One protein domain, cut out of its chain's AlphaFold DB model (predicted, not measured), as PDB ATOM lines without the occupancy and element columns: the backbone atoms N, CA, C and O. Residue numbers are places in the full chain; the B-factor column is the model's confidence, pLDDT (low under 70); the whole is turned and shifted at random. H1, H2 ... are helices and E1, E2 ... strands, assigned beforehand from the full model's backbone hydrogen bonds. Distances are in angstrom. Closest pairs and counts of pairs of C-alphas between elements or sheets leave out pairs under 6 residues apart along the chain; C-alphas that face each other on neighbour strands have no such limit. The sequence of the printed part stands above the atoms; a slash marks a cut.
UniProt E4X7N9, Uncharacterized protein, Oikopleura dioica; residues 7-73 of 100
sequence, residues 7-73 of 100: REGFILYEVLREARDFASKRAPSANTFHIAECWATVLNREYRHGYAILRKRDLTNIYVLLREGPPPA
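What this domain is: This is residues 7 to 73 of the 100 residues of an uncharacterized protein of Oikopleura dioica (UniProt E4X7N9). Picture a long hairpin of two strands, E1 and E2, that makes the length of a rod, with a single helix, H1, slanting beside the half of the hairpin away from its turn. H1 packs mostly on E2 with its residues 11 to 24, and the half of the hairpin that ends in the turn at residues 51 and 52 reaches on beyond the helix with no other named element beside it. The printed part has 67 residues, with one named helix and two named strands in the order H1, E1, E2 along the chain; the sheet is E1 - E2, antiparallel, and the class is mixed, helices and strands. The whole is extended, with a radius of gyration of the C-alphas of 16.9 A and spans of 56 by 24 by 18 A.

How they stand to each other: Start at residue 7, where H1, residues 7 to 26, begins; every O i to N i+4 pair inside it is within hydrogen-bond range. A short link of 6 residues takes you from H1 to E1, residues 33 to 50, and a tight link of 2 residues joins E1 to E2, residues 53 to 68. E1 and E2 form a hairpin of antiparallel neighbour strands, with 166 degrees between their directions. Look at one end for N 34 and O 67, 2.9 A apart, and near the turn for N 50 and O 53, 3.1 A apart; both pairs are within hydrogen-bond range. Between H1 and E2, look for 6 pairs of C-alphas within 8 A; the closest are those of Ala 23 and Leu 66, 7.4 A apart. Between H1 and E1 there is 1 such pair, the C-alphas of Arg 20 and Phe 33, 7.8 A apart.

Where its parts are: Find C-alpha 7 at (52.948, 45.855, 21.574); from there H1 runs 29.3 A to C-alpha 26. Next go to C-alpha 33 at (36.500, 37.401, 37.912), where E1 begins; it bends by 69 degrees at residue 36 and reaches C-alpha 50, 43.7 A from its first C-alpha. E2 then runs from C-alpha 53 to C-alpha 68 at (33.331, 34.162, 38.406), a length of 47.8 A. There you are back beside the first residue of E1: C-alphas 33 and 68 face each other at 4.6 A.

The domain as a whole: The two C-alphas farthest apart are those of Ser 29, in the link from H1 to E1, and Ala 52, in the link from E1 to E2, at 56.1 A. From Arg 7 to Ala 73 the C-alphas are 30.6 A apart. The printed part has no cut, and neither link is long. Read the B-factor column for the model's confidence: the mean pLDDT of the printed part is 81.4, and 16 residues are under 70, namely residues 7 to 8, 43 to 45, 47 to 53 and 55 to 58.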
ATOM      1  N   ARG A   7      54.111  45.867  22.473       65.69
ATOM      2  CA  ARG A   7      52.948  45.855  21.574       65.69
ATOM      3  C   ARG A   7      51.979  44.689  21.822       65.69
ATOM      4  O   ARG A   7      50.776  44.869  21.690       65.69
ATOM      5  N   GLU A   8      52.491  43.512  22.162       68.75
ATOM      6  CA  GLU A   8      51.692  42.317  22.475       68.75
ATOM      7  C   GLU A   8      51.018  42.460  23.845       68.75
ATOM      8  O   GLU A   8      49.854  42.099  23.997       68.75
ATOM      9  N   GLY A   9      51.714  43.071  24.813       74.00
ATOM     10  CA  GLY A   9      51.155  43.382  26.130       74.00
ATOM     11  C   GLY A   9      49.952  44.326  26.060       74.00
ATOM     12  O   GLY A   9      48.948  44.081  26.724       74.00
ATOM     13  N   PHE A  10      50.014  45.356  25.209       81.12
ATOM     14  CA  PHE A  10      48.888  46.272  24.990       81.12
ATOM     15  C   PHE A  10      47.662  45.566  24.390       81.12
ATOM     16  O   PHE A  10      46.544  45.768  24.853       81.12
ATOM     17  N   ILE A  11      47.866  44.698  23.393       82.75
ATOM     18  CA  ILE A  11      46.766  43.949  22.763       82.75
ATOM     19  C   ILE A  11      46.083  43.040  23.787       82.75
ATOM     20  O   ILE A  11      44.859  43.023  23.870       82.75
ATOM     21  N   LEU A  12      46.861  42.308  24.589       84.31
ATOM     22  CA  LEU A  12      46.302  41.428  25.612       84.31
ATOM     23  C   LEU A  12      45.532  42.217  26.681       84.31
ATOM     24  O   LEU A  12      44.474  41.774  27.119       84.31
ATOM     25  N   TYR A  13      46.033  43.392  27.069       87.25
ATOM     26  CA  TYR A  13      45.332  44.282  27.993       87.25
ATOM     27  C   TYR A  13      43.953  44.694  27.461       87.25
ATOM     28  O   TYR A  13      42.967  44.560  28.182       87.25
ATOM     29  N   GLU A  14      43.865  45.134  26.201       89.00
ATOM     30  CA  GLU A  14      42.585  45.516  25.590       89.00
ATOM     31  C   GLU A  14      41.614  44.332  25.510       89.00
ATOM     32  O   GLU A  14      40.453  44.468  25.889       89.00
ATOM     33  N   VAL A  15      42.098  43.145  25.125       89.62
ATOM     34  CA  VAL A  15      41.278  41.919  25.095       89.62
ATOM     35  C   VAL A  15      40.713  41.599  26.481       89.62
ATOM     36  O   VAL A  15      39.527  41.305  26.617       89.62
ATOM     37  N   LEU A  16      41.538  41.676  27.529       90.69
ATOM     38  CA  LEU A  16      41.096  41.419  28.902       90.69
ATOM     39  C   LEU A  16      40.116  42.482  29.408       90.69
ATOM     40  O   LEU A  16      39.171  42.147  30.123       90.69
ATOM     41  N   ARG A  17      40.320  43.748  29.029       90.88
ATOM     42  CA  ARG A  17      39.417  44.852  29.363       90.88
ATOM     43  C   ARG A  17      38.034  44.624  28.750       90.88
ATOM     44  O   ARG A  17      37.046  44.623  29.480       90.88
ATOM     45  N   GLU A  18      37.968  44.345  27.449       91.50
ATOM     46  CA  GLU A  18      36.709  44.058  26.753       91.50
ATOM     47  C   GLU A  18      36.022  42.796  27.291       91.50
ATOM     48  O   GLU A  18      34.807  42.789  27.507       91.50
ATOM     49  N   ALA A  19      36.792  41.740  27.570       90.44
ATOM     50  CA  ALA A  19      36.263  40.508  28.146       90.44
ATOM     51  C   ALA A  19      35.649  40.744  29.534       90.44
ATOM     52  O   ALA A  19      34.578  40.208  29.830       90.44
ATOM     53  N   ARG A  20      36.283  41.573  30.374       89.75
ATOM     54  CA  ARG A  20      35.742  41.954  31.685       89.75
ATOM     55  C   ARG A  20      34.449  42.749  31.544       89.75
ATOM     56  O   ARG A  20      33.488  42.458  32.256       89.75
ATOM     57  N   ASP A  21      34.408  43.724  30.641       91.38
ATOM     58  CA  ASP A  21      33.206  44.528  30.393       91.38
ATOM     59  C   ASP A  21      32.040  43.647  29.916       91.38
ATOM     60  O   ASP A  21      30.901  43.801  30.367       91.38
ATOM     61  N   PHE A  22      32.321  42.675  29.044       91.56
ATOM     62  CA  PHE A  22      31.345  41.684  28.594       91.56
ATOM     63  C   PHE A  22      30.869  40.770  29.734       91.56
ATOM     64  O   PHE A  22      29.662  40.583  29.911       91.56
ATOM     65  N   ALA A  23      31.792  40.229  30.534       90.12
ATOM     66  CA  ALA A  23      31.473  39.355  31.661       90.12
ATOM     67  C   ALA A  23      30.626  40.076  32.720       90.12
ATOM     68  O   ALA A  23      29.633  39.526  33.192       90.12
ATOM     69  N   SER A  24      30.947  41.339  33.009       88.50
ATOM     70  CA  SER A  24      30.235  42.165  33.995       88.50
ATOM     71  C   SER A  24      28.787  42.446  33.577       88.50
ATOM     72  O   SER A  24      27.893  42.489  34.415       88.50
ATOM     73  N   LYS A  25      28.522  42.583  32.269       90.69
ATOM     74  CA  LYS A  25      27.152  42.702  31.738       90.69
ATOM     75  C   LYS A  25      26.357  41.401  31.857       90.69
ATOM     76  O   LYS A  25      25.137  41.445  31.975       90.69
ATOM     77  N   ARG A  26      27.031  40.250  31.784       89.56
ATOM     78  CA  ARG A  26      26.394  38.924  31.792       89.56
ATOM     79  C   ARG A  26      26.176  38.373  33.203       89.56
ATOM     80  O   ARG A  26      25.217  37.637  33.408       89.56
ATOM     81  N   ALA A  27      27.033  38.745  34.148       86.62
ATOM     82  CA  ALA A  27      26.950  38.377  35.556       86.62
ATOM     83  C   ALA A  27      27.094  39.638  36.436       86.62
ATOM     84  O   ALA A  27      28.159  39.883  36.997       86.62
ATOM     85  N   PRO A  28      26.041  40.469  36.553       78.75
ATOM     86  CA  PRO A  28      26.105  41.741  37.281       78.75
ATOM     87  C   PRO A  28      26.249  41.577  38.802       78.75
ATOM     88  O   PRO A  28      26.649  42.515  39.483       78.75
ATOM     89  N   SER A  29      25.926  40.396  39.339       81.81
ATOM     90  CA  SER A  29      26.128  40.037  40.748       81.81
ATOM     91  C   SER A  29      27.551  39.565  41.060       81.81
ATOM     92  O   SER A  29      27.893  39.415  42.232       81.81
ATOM     93  N   ALA A  30      28.368  39.304  40.036       80.06
ATOM     94  CA  ALA A  30      29.728  38.825  40.218       80.06
ATOM     95  C   ALA A  30      30.621  39.970  40.710       80.06
ATOM     96  O   ALA A  30      30.864  40.948  40.003       80.06
ATOM     97  N   ASN A  31      31.156  39.830  41.922       79.00
ATOM     98  CA  ASN A  31      32.060  40.827  42.502       79.00
ATOM     99  C   ASN A  31      33.470  40.760  41.903       79.00
ATOM    100  O   ASN A  31      34.187  41.762  41.866       79.00
ATOM    101  N   THR A  32      33.890  39.576  41.457       87.44
ATOM    102  CA  THR A  32      35.237  39.324  40.946       87.44
ATOM    103  C   THR A  32      35.226  38.276  39.839       87.44
ATOM    104  O   THR A  32      34.378  37.384  39.803       87.44
ATOM    105  N   PHE A  33      36.205  38.388  38.944       91.69
ATOM    106  CA  PHE A  33      36.500  37.401  37.912       91.69
ATOM    107  C   PHE A  33      37.985  37.053  37.954       91.69
ATOM    108  O   PHE A  33      38.817  37.918  38.240       91.69
ATOM    109  N   HIS A  34      38.320  35.819  37.596       92.44
ATOM    110  CA  HIS A  34      39.693  35.397  37.343       92.44
ATOM    111  C   HIS A  34      39.821  34.771  35.953       92.44
ATOM    112  O   HIS A  34      38.846  34.302  35.359       92.44
ATOM    113  N   ILE A  35      41.045  34.769  35.428       92.62
ATOM    114  CA  ILE A  35      41.371  34.109  34.165       92.62
ATOM    115  C   ILE A  35      41.532  32.618  34.458       92.62
ATOM    116  O   ILE A  35      42.461  32.227  35.160       92.62
ATOM    117  N   ALA A  36      40.625  31.800  33.935       90.88
ATOM    118  CA  ALA A  36      40.701  30.351  34.071       90.88
ATOM    119  C   ALA A  36      41.574  29.734  32.978       90.88
ATOM    120  O   ALA A  36      42.374  28.844  33.248       90.88
ATOM    121  N   GLU A  37      41.439  30.228  31.747       89.25
ATOM    122  CA  GLU A  37      42.210  29.760  30.601       89.25
ATOM    123  C   GLU A  37      42.550  30.944  29.692       89.25
ATOM    124  O   GLU A  37      41.754  31.868  29.516       89.25
ATOM    125  N   CYS A  38      43.749  30.925  29.118       88.81
ATOM    126  CA  CYS A  38      44.199  31.923  28.160       88.81
ATOM    127  C   CYS A  38      45.155  31.254  27.177       88.81
ATOM    128  O   CYS A  38      46.207  30.756  27.577       88.81
ATOM    129  N   TRP A  39      44.806  31.248  25.895       86.88
ATOM    130  CA  TRP A  39      45.656  30.677  24.853       86.88
ATOM    131  C   TRP A  39      45.580  31.494  23.569       86.88
ATOM    132  O   TRP A  39      44.623  32.222  23.313       86.88
ATOM    133  N   ALA A  40      46.615  31.370  22.745       84.62
ATOM    134  CA  ALA A  40      46.697  32.034  21.455       84.62
ATOM    135  C   ALA A  40      46.891  30.989  20.355       84.62
ATOM    136  O   ALA A  40      47.754  30.121  20.464       84.62
ATOM    137  N   THR A  41      46.100  31.072  19.288       80.62
ATOM    138  CA  THR A  41      46.246  30.210  18.109       80.62
ATOM    139  C   THR A  41      46.781  31.030  16.947       80.62
ATOM    140  O   THR A  41      46.170  32.034  16.568       80.62
ATOM    141  N   VAL A  42      47.891  30.600  16.347       70.88
ATOM    142  CA  VAL A  42      48.393  31.187  15.096       70.88
ATOM    143  C   VAL A  42      47.531  30.648  13.964       70.88
ATOM    144  O   VAL A  42      47.569  29.453  13.682       70.88
ATOM    145  N   LEU A  43      46.710  31.508  13.360       62.44
ATOM    146  CA  LEU A  43      45.677  31.051  12.435       62.44
ATOM    147  C   LEU A  43      46.102  31.148  10.972       62.44
ATOM    148  O   LEU A  43      45.620  30.357  10.176       62.44
ATOM    149  N   ASN A  44      46.986  32.080  10.591       63.59
ATOM    150  CA  ASN A  44      47.454  32.150   9.206       63.59
ATOM    151  C   ASN A  44      48.698  33.018   9.008       63.59
ATOM    152  O   ASN A  44      48.885  34.040   9.669       63.59
ATOM    153  N   ARG A  45      49.516  32.627   8.025       67.19
ATOM    154  CA  ARG A  45      50.600  33.448   7.475       67.19
ATOM    155  C   ARG A  45      50.099  34.146   6.223       67.19
ATOM    156  O   ARG A  45      50.008  33.528   5.167       67.19
ATOM    157  N   GLU A  46      49.799  35.434   6.330       71.31
ATOM    158  CA  GLU A  46      49.500  36.239   5.151       71.31
ATOM    159  C   GLU A  46      50.798  36.720   4.503       71.31
ATOM    160  O   GLU A  46      51.670  37.302   5.156       71.31
ATOM    161  N   TYR A  47      50.898  36.523   3.191       69.50
ATOM    162  CA  TYR A  47      51.939  37.113   2.363       69.50
ATOM    163  C   TYR A  47      51.335  38.270   1.585       69.50
ATOM    164  O   TYR A  47      50.534  38.069   0.674       69.50
ATOM    165  N   ARG A  48      51.707  39.499   1.945       69.25
ATOM    166  CA  ARG A  48      51.282  40.686   1.198       69.25
ATOM    167  C   ARG A  48      52.393  41.111   0.249       69.25
ATOM    168  O   ARG A  48      53.544  41.262   0.668       69.25
ATOM    169  N   HIS A  49      52.039  41.323  -1.015       63.50
ATOM    170  CA  HIS A  49      52.932  41.933  -1.993       63.50
ATOM    171  C   HIS A  49      53.127  43.407  -1.617       63.50
ATOM    172  O   HIS A  49      52.228  44.227  -1.780       63.50
ATOM    173  N   GLY A  50      54.287  43.734  -1.047       64.94
ATOM    174  CA  GLY A  50      54.786  45.105  -0.997       64.94
ATOM    175  C   GLY A  50      55.638  45.381  -2.234       64.94
ATOM    176  O   GLY A  50      56.198  44.440  -2.787       64.94
ATOM    177  N   TYR A  51      55.765  46.657  -2.618       58.47
ATOM    178  CA  TYR A  51      56.423  47.228  -3.818       58.47
ATOM    179  C   TYR A  51      57.876  46.784  -4.161       58.47
ATOM    180  O   TYR A  51      58.516  47.434  -4.975       58.47
ATOM    181  N   ALA A  52      58.404  45.719  -3.553       63.94
ATOM    182  CA  ALA A  52      59.597  44.946  -3.945       63.94
ATOM    183  C   ALA A  52      59.871  43.755  -2.987       63.94
ATOM    184  O   ALA A  52      60.840  43.026  -3.169       63.94
ATOM    185  N   ILE A  53      59.077  43.572  -1.918       65.81
ATOM    186  CA  ILE A  53      59.355  42.614  -0.833       65.81
ATOM    187  C   ILE A  53      58.044  41.945  -0.405       65.81
ATOM    188  O   ILE A  53      57.064  42.624  -0.084       65.81
ATOM    189  N   LEU A  54      58.043  40.610  -0.337       71.88
ATOM    190  CA  LEU A  54      56.978  39.825   0.293       71.88
ATOM    191  C   LEU A  54      56.997  40.063   1.808       71.88
ATOM    192  O   LEU A  54      57.899  39.604   2.511       71.88
ATOM    193  N   ARG A  55      55.999  40.785   2.329       66.62
ATOM    194  CA  ARG A  55      55.849  40.988   3.775       66.62
ATOM    195  C   ARG A  55      55.031  39.846   4.366       66.62
ATOM    196  O   ARG A  55      53.866  39.672   4.010       66.62
ATOM    197  N   LYS A  56      55.650  39.102   5.285       67.88
ATOM    198  CA  LYS A  56      54.990  38.091   6.117       67.88
ATOM    199  C   LYS A  56      54.252  38.785   7.258       67.88
ATOM    200  O   LYS A  56      54.856  39.581   7.978       67.88
ATOM    201  N   ARG A  57      52.966  38.489   7.427       68.75
ATOM    202  CA  ARG A  57      52.189  38.879   8.603       68.75
ATOM    203  C   ARG A  57      51.602  37.622   9.229       68.75
ATOM    204  O   ARG A  57      50.759  36.970   8.622       68.75
ATOM    205  N   ASP A  58      52.059  37.303  10.432       68.56
ATOM    206  CA  ASP A  58      51.446  36.259  11.246       68.56
ATOM    207  C   ASP A  58      50.162  36.829  11.868       68.56
ATOM    208  O   ASP A  58      50.182  37.881  12.517       68.56
ATOM    209  N   LEU A  59      49.032  36.177  11.603       74.31
ATOM    210  CA  LEU A  59      47.755  36.465  12.242       74.31
ATOM    211  C   LEU A  59      47.521  35.470  13.374       74.31
ATOM    212  O   LEU A  59      47.595  34.253  13.176       74.31
ATOM    213  N   THR A  60      47.193  36.005  14.545       75.38
ATOM    214  CA  THR A  60      46.994  35.235  15.772       75.38
ATOM    215  C   THR A  60      45.673  35.638  16.404       75.38
ATOM    216  O   THR A  60      45.398  36.828  16.546       75.38
ATOM    217  N   ASN A  61      44.889  34.646  16.813       83.12
ATOM    218  CA  ASN A  61      43.689  34.845  17.619       83.12
ATOM    219  C   ASN A  61      44.022  34.548  19.081       83.12
ATOM    220  O   ASN A  61      44.718  33.574  19.365       83.12
ATOM    221  N   ILE A  62      43.526  35.381  19.994       85.81
ATOM    222  CA  ILE A  62      43.686  35.215  21.441       85.81
ATOM    223  C   ILE A  62      42.325  34.836  22.018       85.81
ATOM    224  O   ILE A  62      41.330  35.503  21.744       85.81
ATOM    225  N   TYR A  63      42.301  33.781  22.825       87.88
ATOM    226  CA  TYR A  63      41.122  33.309  23.536       87.88
ATOM    227  C   TYR A  63      41.353  33.445  25.036       87.88
ATOM    228  O   TYR A  63      42.409  33.064  25.546       87.88
ATOM    229  N   VAL A  64      40.355  33.984  25.733       91.12
ATOM    230  CA  VAL A  64      40.367  34.158  27.186       91.12
ATOM    231  C   VAL A  64      39.062  33.622  27.756       91.12
ATOM    232  O   VAL A  64      37.981  34.017  27.319       91.12
ATOM    233  N   LEU A  65      39.170  32.766  28.769       91.44
ATOM    234  CA  LEU A  65      38.054  32.306  29.582       91.44
ATOM    235  C   LEU A  65      38.104  32.985  30.951       91.44
ATOM    236  O   LEU A  65      39.014  32.735  31.746       91.44
ATOM    237  N   LEU A  66      37.100  33.812  31.236       92.44
ATOM    238  CA  LEU A  66      36.887  34.399  32.557       92.44
ATOM    239  C   LEU A  66      35.880  33.560  33.345       92.44
ATOM    240  O   LEU A  66      34.817  33.216  32.826       92.44
ATOM    241  N   ARG A  67      36.207  33.251  34.600       91.50
ATOM    242  CA  ARG A  67      35.303  32.596  35.553       91.50
ATOM    243  C   ARG A  67      34.993  33.530  36.712       91.50
ATOM    244  O   ARG A  67      35.834  34.336  37.106       91.50
ATOM    245  N   GLU A  68      33.776  33.427  37.225       91.75
ATOM    246  CA  GLU A  68      33.331  34.162  38.406       91.75
ATOM    247  C   GLU A  68      34.043  33.654  39.667       91.75
ATOM    248  O   GLU A  68      34.301  32.456  39.812       91.75
ATOM    249  N   GLY A  69      34.353  34.579  40.575       89.44
ATOM    250  CA  GLY A  69      34.968  34.297  41.866       89.44
ATOM    251  C   GLY A  69      36.480  34.545  41.910       89.44
ATOM    252  O   GLY A  69      37.105  34.886  40.896       89.44
ATOM    253  N   PRO A  70      37.085  34.402  43.102       90.00
ATOM    254  CA  PRO A  70      38.522  34.567  43.285       90.00
ATOM    255  C   PRO A  70      39.312  33.495  42.517       90.00
ATOM    256  O   PRO A  70      38.776  32.419  42.239       90.00
ATOM    257  N   PRO A  71      40.586  33.764  42.175       89.06
ATOM    258  CA  PRO A  71      41.449  32.747  41.590       89.06
ATOM    259  C   PRO A  71      41.601  31.554  42.549       89.06
ATOM    260  O   PRO A  71      41.589  31.747  43.769       89.06
ATOM    261  N   PRO A  72      41.751  30.326  42.018       88.50
ATOM    262  CA  PRO A  72      42.029  29.164  42.849       88.50
ATOM    263  C   PRO A  72      43.342  29.363  43.611       88.50
ATOM    264  O   PRO A  72      44.257  30.030  43.122       88.50
ATOM    265  N   ALA A  73      43.434  28.768  44.802       89.69
ATOM    266  CA  ALA A  73      44.679  28.752  45.558       89.69
ATOM    267  C   ALA A  73      45.802  28.131  44.714       89.69
ATOM    268  O   ALA A  73      45.572  27.180  43.956       89.69
TER     269      ALA A  73